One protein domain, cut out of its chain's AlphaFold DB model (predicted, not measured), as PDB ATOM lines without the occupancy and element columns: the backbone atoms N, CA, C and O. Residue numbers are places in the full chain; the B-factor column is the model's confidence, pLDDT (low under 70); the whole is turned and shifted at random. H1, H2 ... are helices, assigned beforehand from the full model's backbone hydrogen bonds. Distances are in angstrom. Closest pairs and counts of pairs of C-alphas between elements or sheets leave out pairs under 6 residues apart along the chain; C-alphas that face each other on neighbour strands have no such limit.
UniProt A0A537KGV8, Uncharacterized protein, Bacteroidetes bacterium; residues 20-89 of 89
ATOM      1  N   PHE A  20      60.101  35.194 -27.450       85.44
ATOM      2  CA  PHE A  20      58.849  35.644 -28.048       85.44
ATOM      3  C   PHE A  20      57.647  35.423 -27.144       85.44
ATOM      4  O   PHE A  20      56.876  36.357 -26.957       85.44
ATOM      5  N   ALA A  21      57.493  34.234 -26.558       84.12
ATOM      6  CA  ALA A  21      56.364  33.949 -25.679       84.12
ATOM      7  C   ALA A  21      56.324  34.925 -24.492       84.12
ATOM      8  O   ALA A  21      55.275  35.497 -24.203       84.12
ATOM      9  N   GLY A  22      57.478  35.190 -23.871       84.62
ATOM     10  CA  GLY A  22      57.593  36.178 -22.796       84.62
ATOM     11  C   GLY A  22      57.231  37.598 -23.246       84.62
ATOM     12  O   GLY A  22      56.372  38.237 -22.639       84.62
ATOM     13  N   ALA A  23      57.833  38.078 -24.340       88.06
ATOM     14  CA  ALA A  23      57.553  39.411 -24.880       88.06
ATOM     15  C   ALA A  23      56.082  39.576 -25.300       88.06
ATOM     16  O   ALA A  23      55.481  40.622 -25.060       88.06
ATOM     17  N   PHE A  24      55.490  38.533 -25.882       89.56
ATOM     18  CA  PHE A  24      54.091  38.508 -26.291       89.56
ATOM     19  C   PHE A  24      53.139  38.558 -25.100       89.56
ATOM     20  O   PHE A  24      52.217  39.368 -25.113       89.56
ATOM     21  N   ILE A  25      53.373  37.761 -24.051       89.12
ATOM     22  CA  ILE A  25      52.550  37.799 -22.833       89.12
ATOM     23  C   ILE A  25      52.588  39.196 -22.206       89.12
ATOM     24  O   ILE A  25      51.538  39.746 -21.882       89.12
ATOM     25  N   ILE A  26      53.773  39.804 -22.093       90.00
ATOM     26  CA  ILE A  26      53.925  41.158 -21.540       90.00
ATOM     27  C   ILE A  26      53.171  42.181 -22.398       90.00
ATOM     28  O   ILE A  26      52.382  42.966 -21.872       90.00
ATOM     29  N   ALA A  27      53.362  42.153 -23.719       91.12
ATOM     30  CA  ALA A  27      52.679  43.063 -24.634       91.12
ATOM     31  C   ALA A  27      51.152  42.889 -24.586       91.12
ATOM     32  O   ALA A  27      50.418  43.875 -24.613       91.12
ATOM     33  N   LEU A  28      50.669  41.649 -24.466       91.25
ATOM     34  CA  LEU A  28      49.247  41.332 -24.366       91.25
ATOM     35  C   LEU A  28      48.640  41.893 -23.076       91.25
ATOM     36  O   LEU A  28      47.553  42.470 -23.131       91.25
ATOM     37  N   VAL A  29      49.339  41.752 -21.944       89.69
ATOM     38  CA  VAL A  29      48.910  42.280 -20.639       89.69
ATOM     39  C   VAL A  29      48.853  43.802 -20.652       89.69
ATOM     40  O   VAL A  29      47.850  44.369 -20.231       89.69
ATOM     41  N   ILE A  30      49.893  44.459 -21.170       89.25
ATOM     42  CA  ILE A  30      49.956  45.925 -21.239       89.25
ATOM     43  C   ILE A  30      48.867  46.469 -22.167       89.25
ATOM     44  O   ILE A  30      48.152  47.395 -21.797       89.25
ATOM     45  N   TYR A  31      48.703  45.881 -23.356       88.19
ATOM     46  CA  TYR A  31      47.694  46.334 -24.316       88.19
ATOM     47  C   TYR A  31      46.270  46.130 -23.780       88.19
ATOM     48  O   TYR A  31      45.411  46.986 -23.946       88.19
ATOM     49  N   ASN A  32      46.023  45.014 -23.086       88.50
ATOM     50  CA  ASN A  32      44.714  44.685 -22.522       88.50
ATOM     51  C   ASN A  32      44.598  45.045 -21.036       88.50
ATOM     52  O   ASN A  32      43.846  44.394 -20.306       88.50
ATOM     53  N   TRP A  33      45.334  46.059 -20.571       86.38
ATOM     54  CA  TRP A  33      45.464  46.357 -19.143       86.38
ATOM     55  C   TRP A  33      44.116  46.560 -18.450       86.38
ATOM     56  O   TRP A  33      43.910  46.038 -17.361       86.38
ATOM     57  N   HIS A  34      43.159  47.225 -19.103       80.94
ATOM     58  CA  HIS A  34      41.816  47.435 -18.553       80.94
ATOM     59  C   HIS A  34      41.075  46.112 -18.275       80.94
ATOM     60  O   HIS A  34      40.443  45.940 -17.230       80.94
ATOM     61  N   LEU A  35      41.203  45.139 -19.183       84.00
ATOM     62  CA  LEU A  35      40.637  43.801 -19.013       84.00
ATOM     63  C   LEU A  35      41.357  43.038 -17.894       84.00
ATOM     64  O   LEU A  35      40.700  42.476 -17.021       84.00
ATOM     65  N   PHE A  36      42.693  43.045 -17.887       85.44
ATOM     66  CA  PHE A  36      43.481  42.391 -16.838       85.44
ATOM     67  C   PHE A  36      43.189  42.973 -15.452       85.44
ATOM     68  O   PHE A  36      42.979  42.221 -14.502       85.44
ATOM     69  N   PHE A  37      43.099  44.296 -15.344       82.75
ATOM     70  CA  PHE A  37      42.758  44.988 -14.107       82.75
ATOM     71  C   PHE A  37      41.371  44.584 -13.601       82.75
ATOM     72  O   PHE A  37      41.219  44.253 -12.430       82.75
ATOM     73  N   SER A  38      40.380  44.497 -14.494       79.75
ATOM     74  CA  SER A  38      39.015  44.062 -14.153       79.75
ATOM     75  C   SER A  38      38.944  42.607 -13.652       79.75
ATOM     76  O   SER A  38      38.084  42.256 -12.835       79.75
ATOM     77  N   LEU A  39      39.844  41.749 -14.150       81.25
ATOM     78  CA  LEU A  39      39.943  40.340 -13.759       81.25
ATOM     79  C   LEU A  39      40.652  40.142 -12.417       81.25
ATOM     80  O   LEU A  39      40.296  39.222 -11.686       81.25
ATOM     81  N   ILE A  40      41.653  40.969 -12.107       81.69
ATOM     82  CA  ILE A  40      42.504  40.806 -10.919       81.69
ATOM     83  C   ILE A  40      41.968  41.617  -9.734       81.69
ATOM     84  O   ILE A  40      42.090  41.180  -8.591       81.69
ATOM     85  N   ASN A  41      41.353  42.771  -9.984       71.19
ATOM     86  CA  ASN A  41      40.882  43.650  -8.926       71.19
ATOM     87  C   ASN A  41      39.412  43.359  -8.601       71.19
ATOM     88  O   ASN A  41      38.524  43.574  -9.427       71.19
ATOM     89  N   PHE A  42      39.144  42.821  -7.412       62.31
ATOM     90  CA  PHE A  42      37.796  42.573  -6.901       62.31
ATOM     91  C   PHE A  42      37.501  43.593  -5.813       62.31
ATOM     92  O   PHE A  42      37.888  43.397  -4.665       62.31
ATOM     93  N   ASP A  43      36.833  44.682  -6.182       65.44
ATOM     94  CA  ASP A  43      36.248  45.553  -5.174       65.44
ATOM     95  C   ASP A  43      34.997  44.876  -4.601       65.44
ATOM     96  O   ASP A  43      34.180  44.326  -5.347       65.44
ATOM     97  N   ASN A  44      34.845  44.900  -3.279       64.31
ATOM     98  CA  ASN A  44      33.721  44.261  -2.588       64.31
ATOM     99  C   ASN A  44      32.378  44.926  -2.934       64.31
ATOM    100  O   ASN A  44      31.324  44.322  -2.738       64.31
ATOM    101  N   SER A  45      32.408  46.156  -3.457       68.50
ATOM    102  CA  SER A  45      31.228  46.878  -3.936       68.50
ATOM    103  C   SER A  45      30.843  46.557  -5.383       68.50
ATOM    104  O   SER A  45      29.746  46.922  -5.810       68.50
ATOM    105  N   GLU A  46      31.705  45.895  -6.163       67.31
ATOM    106  CA  GLU A  46      31.380  45.546  -7.544       67.31
ATOM    107  C   GLU A  46      30.595  44.234  -7.635       67.31
ATOM    108  O   GLU A  46      31.039  43.158  -7.234       67.31
ATOM    109  N   THR A  47      29.414  44.304  -8.248       73.56
ATOM    110  CA  THR A  47      28.614  43.109  -8.523       73.56
ATOM    111  C   THR A  47      29.212  42.311  -9.684       73.56
ATOM    112  O   THR A  47      29.777  42.847 -10.636       73.56
ATOM    113  N   ARG A  48      29.008  40.991  -9.695       71.56
ATOM    114  CA  ARG A  48      29.385  40.138 -10.840       71.56
ATOM    115  C   ARG A  48      28.832  40.661 -12.178       71.56
ATOM    116  O   ARG A  48      29.471  40.500 -13.215       71.56
ATOM    117  N   ILE A  49      27.653  41.282 -12.151       77.31
ATOM    118  CA  ILE A  49      26.980  41.835 -13.330       77.31
ATOM    119  C   ILE A  49      27.739  43.050 -13.882       77.31
ATOM    120  O   ILE A  49      27.929  43.125 -15.097       77.31
ATOM    121  N   SER A  50      28.230  43.960 -13.029       78.00
ATOM    122  CA  SER A  50      29.020  45.114 -13.486       78.00
ATOM    123  C   SER A  50      30.326  44.675 -14.149       78.00
ATOM    124  O   SER A  50      30.665  45.176 -15.219       78.00
ATOM    125  N   LYS A  51      30.990  43.646 -13.613       77.12
ATOM    126  CA  LYS A  51      32.204  43.073 -14.219       77.12
ATOM    127  C   LYS A  51      31.967  42.437 -15.586       77.12
ATOM    128  O   LYS A  51      32.736  42.665 -16.519       77.12
ATOM    129  N   ILE A  52      30.899  41.647 -15.724       82.12
ATOM    130  CA  ILE A  52      30.533  41.047 -17.018       82.12
ATOM    131  C   ILE A  52      30.263  42.146 -18.046       82.12
ATOM    132  O   ILE A  52      30.673  42.009 -19.198       82.12
ATOM    133  N   LYS A  53      29.618  43.240 -17.628       84.12
ATOM    134  CA  LYS A  53      29.363  44.390 -18.492       84.12
ATOM    135  C   LYS A  53      30.666  45.045 -18.957       84.12
ATOM    136  O   LYS A  53      30.848  45.174 -20.159       84.12
ATOM    137  N   ILE A  54      31.604  45.329 -18.051       83.06
ATOM    138  CA  ILE A  54      32.921  45.896 -18.394       83.06
ATOM    139  C   ILE A  54      33.658  45.021 -19.420       83.06
ATOM    140  O   ILE A  54      34.151  45.517 -20.431       83.06
ATOM    141  N   ILE A  55      33.699  43.705 -19.194       83.44
ATOM    142  CA  ILE A  55      34.348  42.762 -20.116       83.44
ATOM    143  C   ILE A  55      33.616  42.721 -21.465       83.44
ATOM    144  O   ILE A  55      34.258  42.678 -22.515       83.44
ATOM    145  N   SER A  56      32.279  42.725 -21.452       83.56
ATOM    146  CA  SER A  56      31.455  42.682 -22.664       83.56
ATOM    147  C   SER A  56      31.605  43.942 -23.507       83.56
ATOM    148  O   SER A  56      31.760  43.831 -24.721       83.56
ATOM    149  N   ASP A  57      31.589  45.109 -22.871       85.88
ATOM    150  CA  ASP A  57      31.715  46.403 -23.532       85.88
ATOM    151  C   ASP A  57      33.124  46.540 -24.116       85.88
ATOM    152  O   ASP A  57      33.268  46.779 -25.315       85.88
ATOM    153  N   TYR A  58      34.156  46.173 -23.346       83.50
ATOM    154  CA  TYR A  58      35.521  46.077 -23.859       83.50
ATOM    155  C   TYR A  58      35.597  45.152 -25.085       83.50
ATOM    156  O   TYR A  58      36.158  45.525 -26.106       83.50
ATOM    157  N   LEU A  59      35.007  43.950 -25.053       82.75
ATOM    158  CA  LEU A  59      34.974  43.016 -26.197       82.75
ATOM    159  C   LEU A  59      34.200  43.508 -27.429       82.75
ATOM    160  O   LEU A  59      34.382  42.922 -28.500       82.75
ATOM    161  N   LYS A  60      33.344  44.523 -27.293       84.81
ATOM    162  CA  LYS A  60      32.551  45.089 -28.392       84.81
ATOM    163  C   LYS A  60      33.199  46.316 -29.027       84.81
ATOM    164  O   LYS A  60      33.030  46.501 -30.226       84.81
ATOM    165  N   GLU A  61      33.900  47.135 -28.247       79.12
ATOM    166  CA  GLU A  61      34.427  48.422 -28.721       79.12
ATOM    167  C   GLU A  61      35.640  48.291 -29.645       79.12
ATOM    168  O   GLU A  61      35.778  49.065 -30.591       79.12
ATOM    169  N   GLU A  62      36.512  47.305 -29.424       70.06
ATOM    170  CA  GLU A  62      37.721  47.164 -30.235       70.06
ATOM    171  C   GLU A  62      37.629  46.071 -31.300       70.06
ATOM    172  O   GLU A  62      37.052  44.995 -31.115       70.06
ATOM    173  N   ASN A  63      38.339  46.303 -32.405       82.69
ATOM    174  CA  ASN A  63      38.560  45.291 -33.424       82.69
ATOM    175  C   ASN A  63      39.303  44.079 -32.825       82.69
ATOM    176  O   ASN A  63      40.454  44.174 -32.394       82.69
ATOM    177  N   ARG A  64      38.654  42.909 -32.854       78.94
ATOM    178  CA  ARG A  64      39.189  41.638 -32.331       78.94
ATOM    179  C   ARG A  64      40.570  41.294 -32.891       78.94
ATOM    180  O   ARG A  64      41.391  40.724 -32.177       78.94
ATOM    181  N   ILE A  65      40.826  41.647 -34.152       82.94
ATOM    182  CA  ILE A  65      42.115  41.404 -34.809       82.94
ATOM    183  C   ILE A  65      43.187  42.320 -34.217       82.94
ATOM    184  O   ILE A  65      44.282  41.855 -33.916       82.94
ATOM    185  N   ALA A  66      42.865  43.596 -33.990       84.38
ATOM    186  CA  ALA A  66      43.788  44.562 -33.400       84.38
ATOM    187  C   ALA A  66      44.222  44.134 -31.989       84.38
ATOM    188  O   ALA A  66      45.409  44.180 -31.669       84.38
ATOM    189  N   ARG A  67      43.289  43.606 -31.191       83.88
ATOM    190  CA  ARG A  67      43.526  43.190 -29.801       83.88
ATOM    191  C   ARG A  67      44.639  42.158 -29.615       83.88
ATOM    192  O   ARG A  67      45.305  42.145 -28.581       83.88
ATOM    193  N   ILE A  68      44.813  41.274 -30.594       85.25
ATOM    194  CA  ILE A  68      45.841  40.226 -30.573       85.25
ATOM    195  C   ILE A  68      47.002  40.612 -31.495       85.25
ATOM    196  O   ILE A  68      48.165  40.423 -31.145       85.25
ATOM    197  N   GLY A  69      46.696  41.206 -32.650       88.19
ATOM    198  CA  GLY A  69      47.669  41.600 -33.662       88.19
ATOM    199  C   GLY A  69      48.665  42.652 -33.178       88.19
ATOM    200  O   GLY A  69      49.861  42.487 -33.406       88.19
ATOM    201  N   TYR A  70      48.220  43.691 -32.461       89.88
ATOM    202  CA  TYR A  70      49.130  44.714 -31.929       89.88
ATOM    203  C   TYR A  70      50.149  44.129 -30.939       89.88
ATOM    204  O   TYR A  70      51.348  44.331 -31.148       89.88
ATOM    205  N   PRO A  71      49.739  43.341 -29.924       91.25
ATOM    206  CA  PRO A  71      50.679  42.629 -29.060       91.25
ATOM    207  C   PRO A  71      51.673  41.732 -29.806       91.25
ATOM    208  O   PRO A  71      52.849  41.703 -29.442       91.25
ATOM    209  N   ILE A  72      51.240  41.039 -30.868       90.38
ATOM    210  CA  ILE A  72      52.133  40.233 -31.716       90.38
ATOM    211  C   ILE A  72      53.204  41.120 -32.367       90.38
ATOM    212  O   ILE A  72      54.393  40.806 -32.285       90.38
ATOM    213  N   ILE A  73      52.804  42.239 -32.979       92.06
ATOM    214  CA  ILE A  73      53.723  43.172 -33.652       92.06
ATOM    215  C   ILE A  73      54.734  43.755 -32.657       92.06
ATOM    216  O   ILE A  73      55.931  43.782 -32.941       92.06
ATOM    217  N   ILE A  74      54.275  44.173 -31.473       91.00
ATOM    218  CA  ILE A  74      55.140  44.715 -30.415       91.00
ATOM    219  C   ILE A  74      56.150  43.662 -29.941       91.00
ATOM    220  O   ILE A  74      57.333  43.973 -29.774       91.00
ATOM    221  N   ALA A  75      55.718  42.411 -29.762       89.88
ATOM    222  CA  ALA A  75      56.597  41.318 -29.358       89.88
ATOM    223  C   ALA A  75      57.688  41.043 -30.402       89.88
ATOM    224  O   ALA A  75      58.870  40.986 -30.056       89.88
ATOM    225  N   PHE A  76      57.322  40.960 -31.686       91.06
ATOM    226  CA  PHE A  76      58.292  40.818 -32.775       91.06
ATOM    227  C   PHE A  76      59.260  42.004 -32.843       91.06
ATOM    228  O   PHE A  76      60.475  41.798 -32.884       91.06
ATOM    229  N   GLY A  77      58.750  43.238 -32.790       91.31
ATOM    230  CA  GLY A  77      59.575  44.447 -32.816       91.31
ATOM    231  C   GLY A  77      60.579  44.503 -31.662       91.31
ATOM    232  O   GLY A  77      61.741  44.860 -31.861       91.31
ATOM    233  N   SER A  78      60.168  44.072 -30.468       88.62
ATOM    234  CA  SER A  78      61.033  44.023 -29.284       88.62
ATOM    235  C   SER A  78      62.182  43.025 -29.448       88.62
ATOM    236  O   SER A  78      63.325  43.341 -29.116       88.62
ATOM    237  N   ILE A  79      61.916  41.849 -30.018       88.94
ATOM    238  CA  ILE A  79      62.949  40.832 -30.271       88.94
ATOM    239  C   ILE A  79      63.924  41.295 -31.348       88.94
ATOM    240  O   ILE A  79      65.135  41.183 -31.160       88.94
ATOM    241  N   ILE A  80      63.416  41.854 -32.450       89.50
ATOM    242  CA  ILE A  80      64.256  42.399 -33.523       89.50
ATOM    243  C   ILE A  80      65.189  43.477 -32.959       89.50
ATOM    244  O   ILE A  80      66.391  43.451 -33.223       89.50
ATOM    245  N   LYS A  81      64.668  44.376 -32.113       90.44
ATOM    246  CA  LYS A  81      65.470  45.404 -31.438       90.44
ATOM    247  C   LYS A  81      66.596  44.796 -30.595       90.44
ATOM    248  O   LYS A  81      67.728  45.263 -30.681       90.44
ATOM    249  N   ILE A  82      66.309  43.749 -29.818       89.62
ATOM    250  CA  ILE A  82      67.318  43.054 -29.001       89.62
ATOM    251  C   ILE A  82      68.405  42.427 -29.879       89.62
ATOM    252  O   ILE A  82      69.586  42.572 -29.574       89.62
ATOM    253  N   ILE A  83      68.027  41.772 -30.981       89.44
ATOM    254  CA  ILE A  83      68.983  41.160 -31.915       89.44
ATOM    255  C   ILE A  83      69.900  42.227 -32.523       89.44
ATOM    256  O   ILE A  83      71.115  42.050 -32.544       89.44
ATOM    257  N   ILE A  84      69.339  43.357 -32.963       92.31
ATOM    258  CA  ILE A  84      70.122  44.465 -33.532       92.31
ATOM    259  C   ILE A  84      71.110  45.024 -32.504       92.31
ATOM    260  O   ILE A  84      72.263  45.269 -32.848       92.31
ATOM    261  N   ILE A  85      70.679  45.219 -31.253       92.69
ATOM    262  CA  ILE A  85      71.553  45.702 -30.173       92.69
ATOM    263  C   ILE A  85      72.683  44.704 -29.918       92.69
ATOM    264  O   ILE A  85      73.839  45.105 -29.859       92.69
ATOM    265  N   LYS A  86      72.362  43.411 -29.823       87.50
ATOM    266  CA  LYS A  86      73.348  42.357 -29.563       87.50
ATOM    267  C   LYS A  86      74.376  42.212 -30.690       87.50
ATOM    268  O   LYS A  86      75.503  41.856 -30.404       87.50
ATOM    269  N   ASN A  87      74.004  42.492 -31.939       83.19
ATOM    270  CA  ASN A  87      74.922  42.434 -33.084       83.19
ATOM    271  C   ASN A  87      75.784  43.699 -33.256       83.19
ATOM    272  O   ASN A  87      76.694  43.698 -34.080       83.19
ATOM    273  N   LYS A  88      75.468  44.793 -32.550       72.38
ATOM    274  CA  LYS A  88      76.254  46.040 -32.560       72.38
ATOM    275  C   LYS A  88      77.311  46.105 -31.450       72.38
ATOM    276  O   LYS A  88      78.115  47.033 -31.468       72.38
ATOM    277  N   ILE A  89      77.255  45.182 -30.492       54.53
ATOM    278  CA  ILE A  89      78.176  45.035 -29.357       54.53
ATOM    279  C   ILE A  89      79.074  43.839 -29.651       54.53
ATOM    280  O   ILE A  89      80.292  43.961 -29.412       54.53
TER     281      ILE A  89
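What this domain is: This is residues 20 to 89 of the 89 residues of an uncharacterized protein of Bacteroidetes bacterium (UniProt A0A537KGV8). Four helices make a loose, open, flat loop: H1 leads into H2 round a corner, H3 folds back beside H2, and after a second corner the long H4 runs back to cross H1. Residues 80 to 89, of which 80 to 88 belong to H4, stick out as a free arm at one end, and the link stretch with residues 43 to 47 sticks out near the other. The printed part has 70 residues and is all helix, in the order H1, H2, H3, H4, with no named strand. It is only just loose, close to extended, with a radius of gyration of the C-alphas of 16.2 A, and it spans 54 by 25 by 13 A.

How they stand to each other: H1, residues 20 to 31, and H2, residues 33 to 40, are close but not clearly touching, about perpendicular at 87 degrees; their closest C-alphas, of Val 29 and Phe 36, are 6.6 A apart. H2 and H3, residues 48 to 61, form a helical hairpin and touch at a shallow tilt of 22 degrees, opposite ways, with the closest C-alphas, of Leu 35 and Ile 55, 6.5 A apart. H3 and H4, residues 64 to 88, meet only through their link. H4 touches H1 at a steep tilt of 51 degrees, opposite ways; the closest C-alphas, of Phe 24 and Ala 75, are 4.9 A apart. H1 and H3 are apart, as are H2 and H4. Every O i to N i+4 pair is within hydrogen-bond range in H1, H2 and H3, and 19 of 21 are in H4.

Where its parts are: H1 begins at C-alpha 20, (58.849, 35.644, -28.048), and is 15.9 A long; H2 is 10.4 A long. H3 measures 20.3 A from C-alpha 48, (29.385, 40.138, -10.840). H4 measures 37.3 A and ends at C-alpha 88, (76.254, 46.040, -32.560).

The domain as a whole: The two C-alphas farthest apart, of Thr 47 and Ile 89, are 53.8 A apart. The printed part has no cut and no long link. Residues 42 to 46 and 89 have a pLDDT under 70.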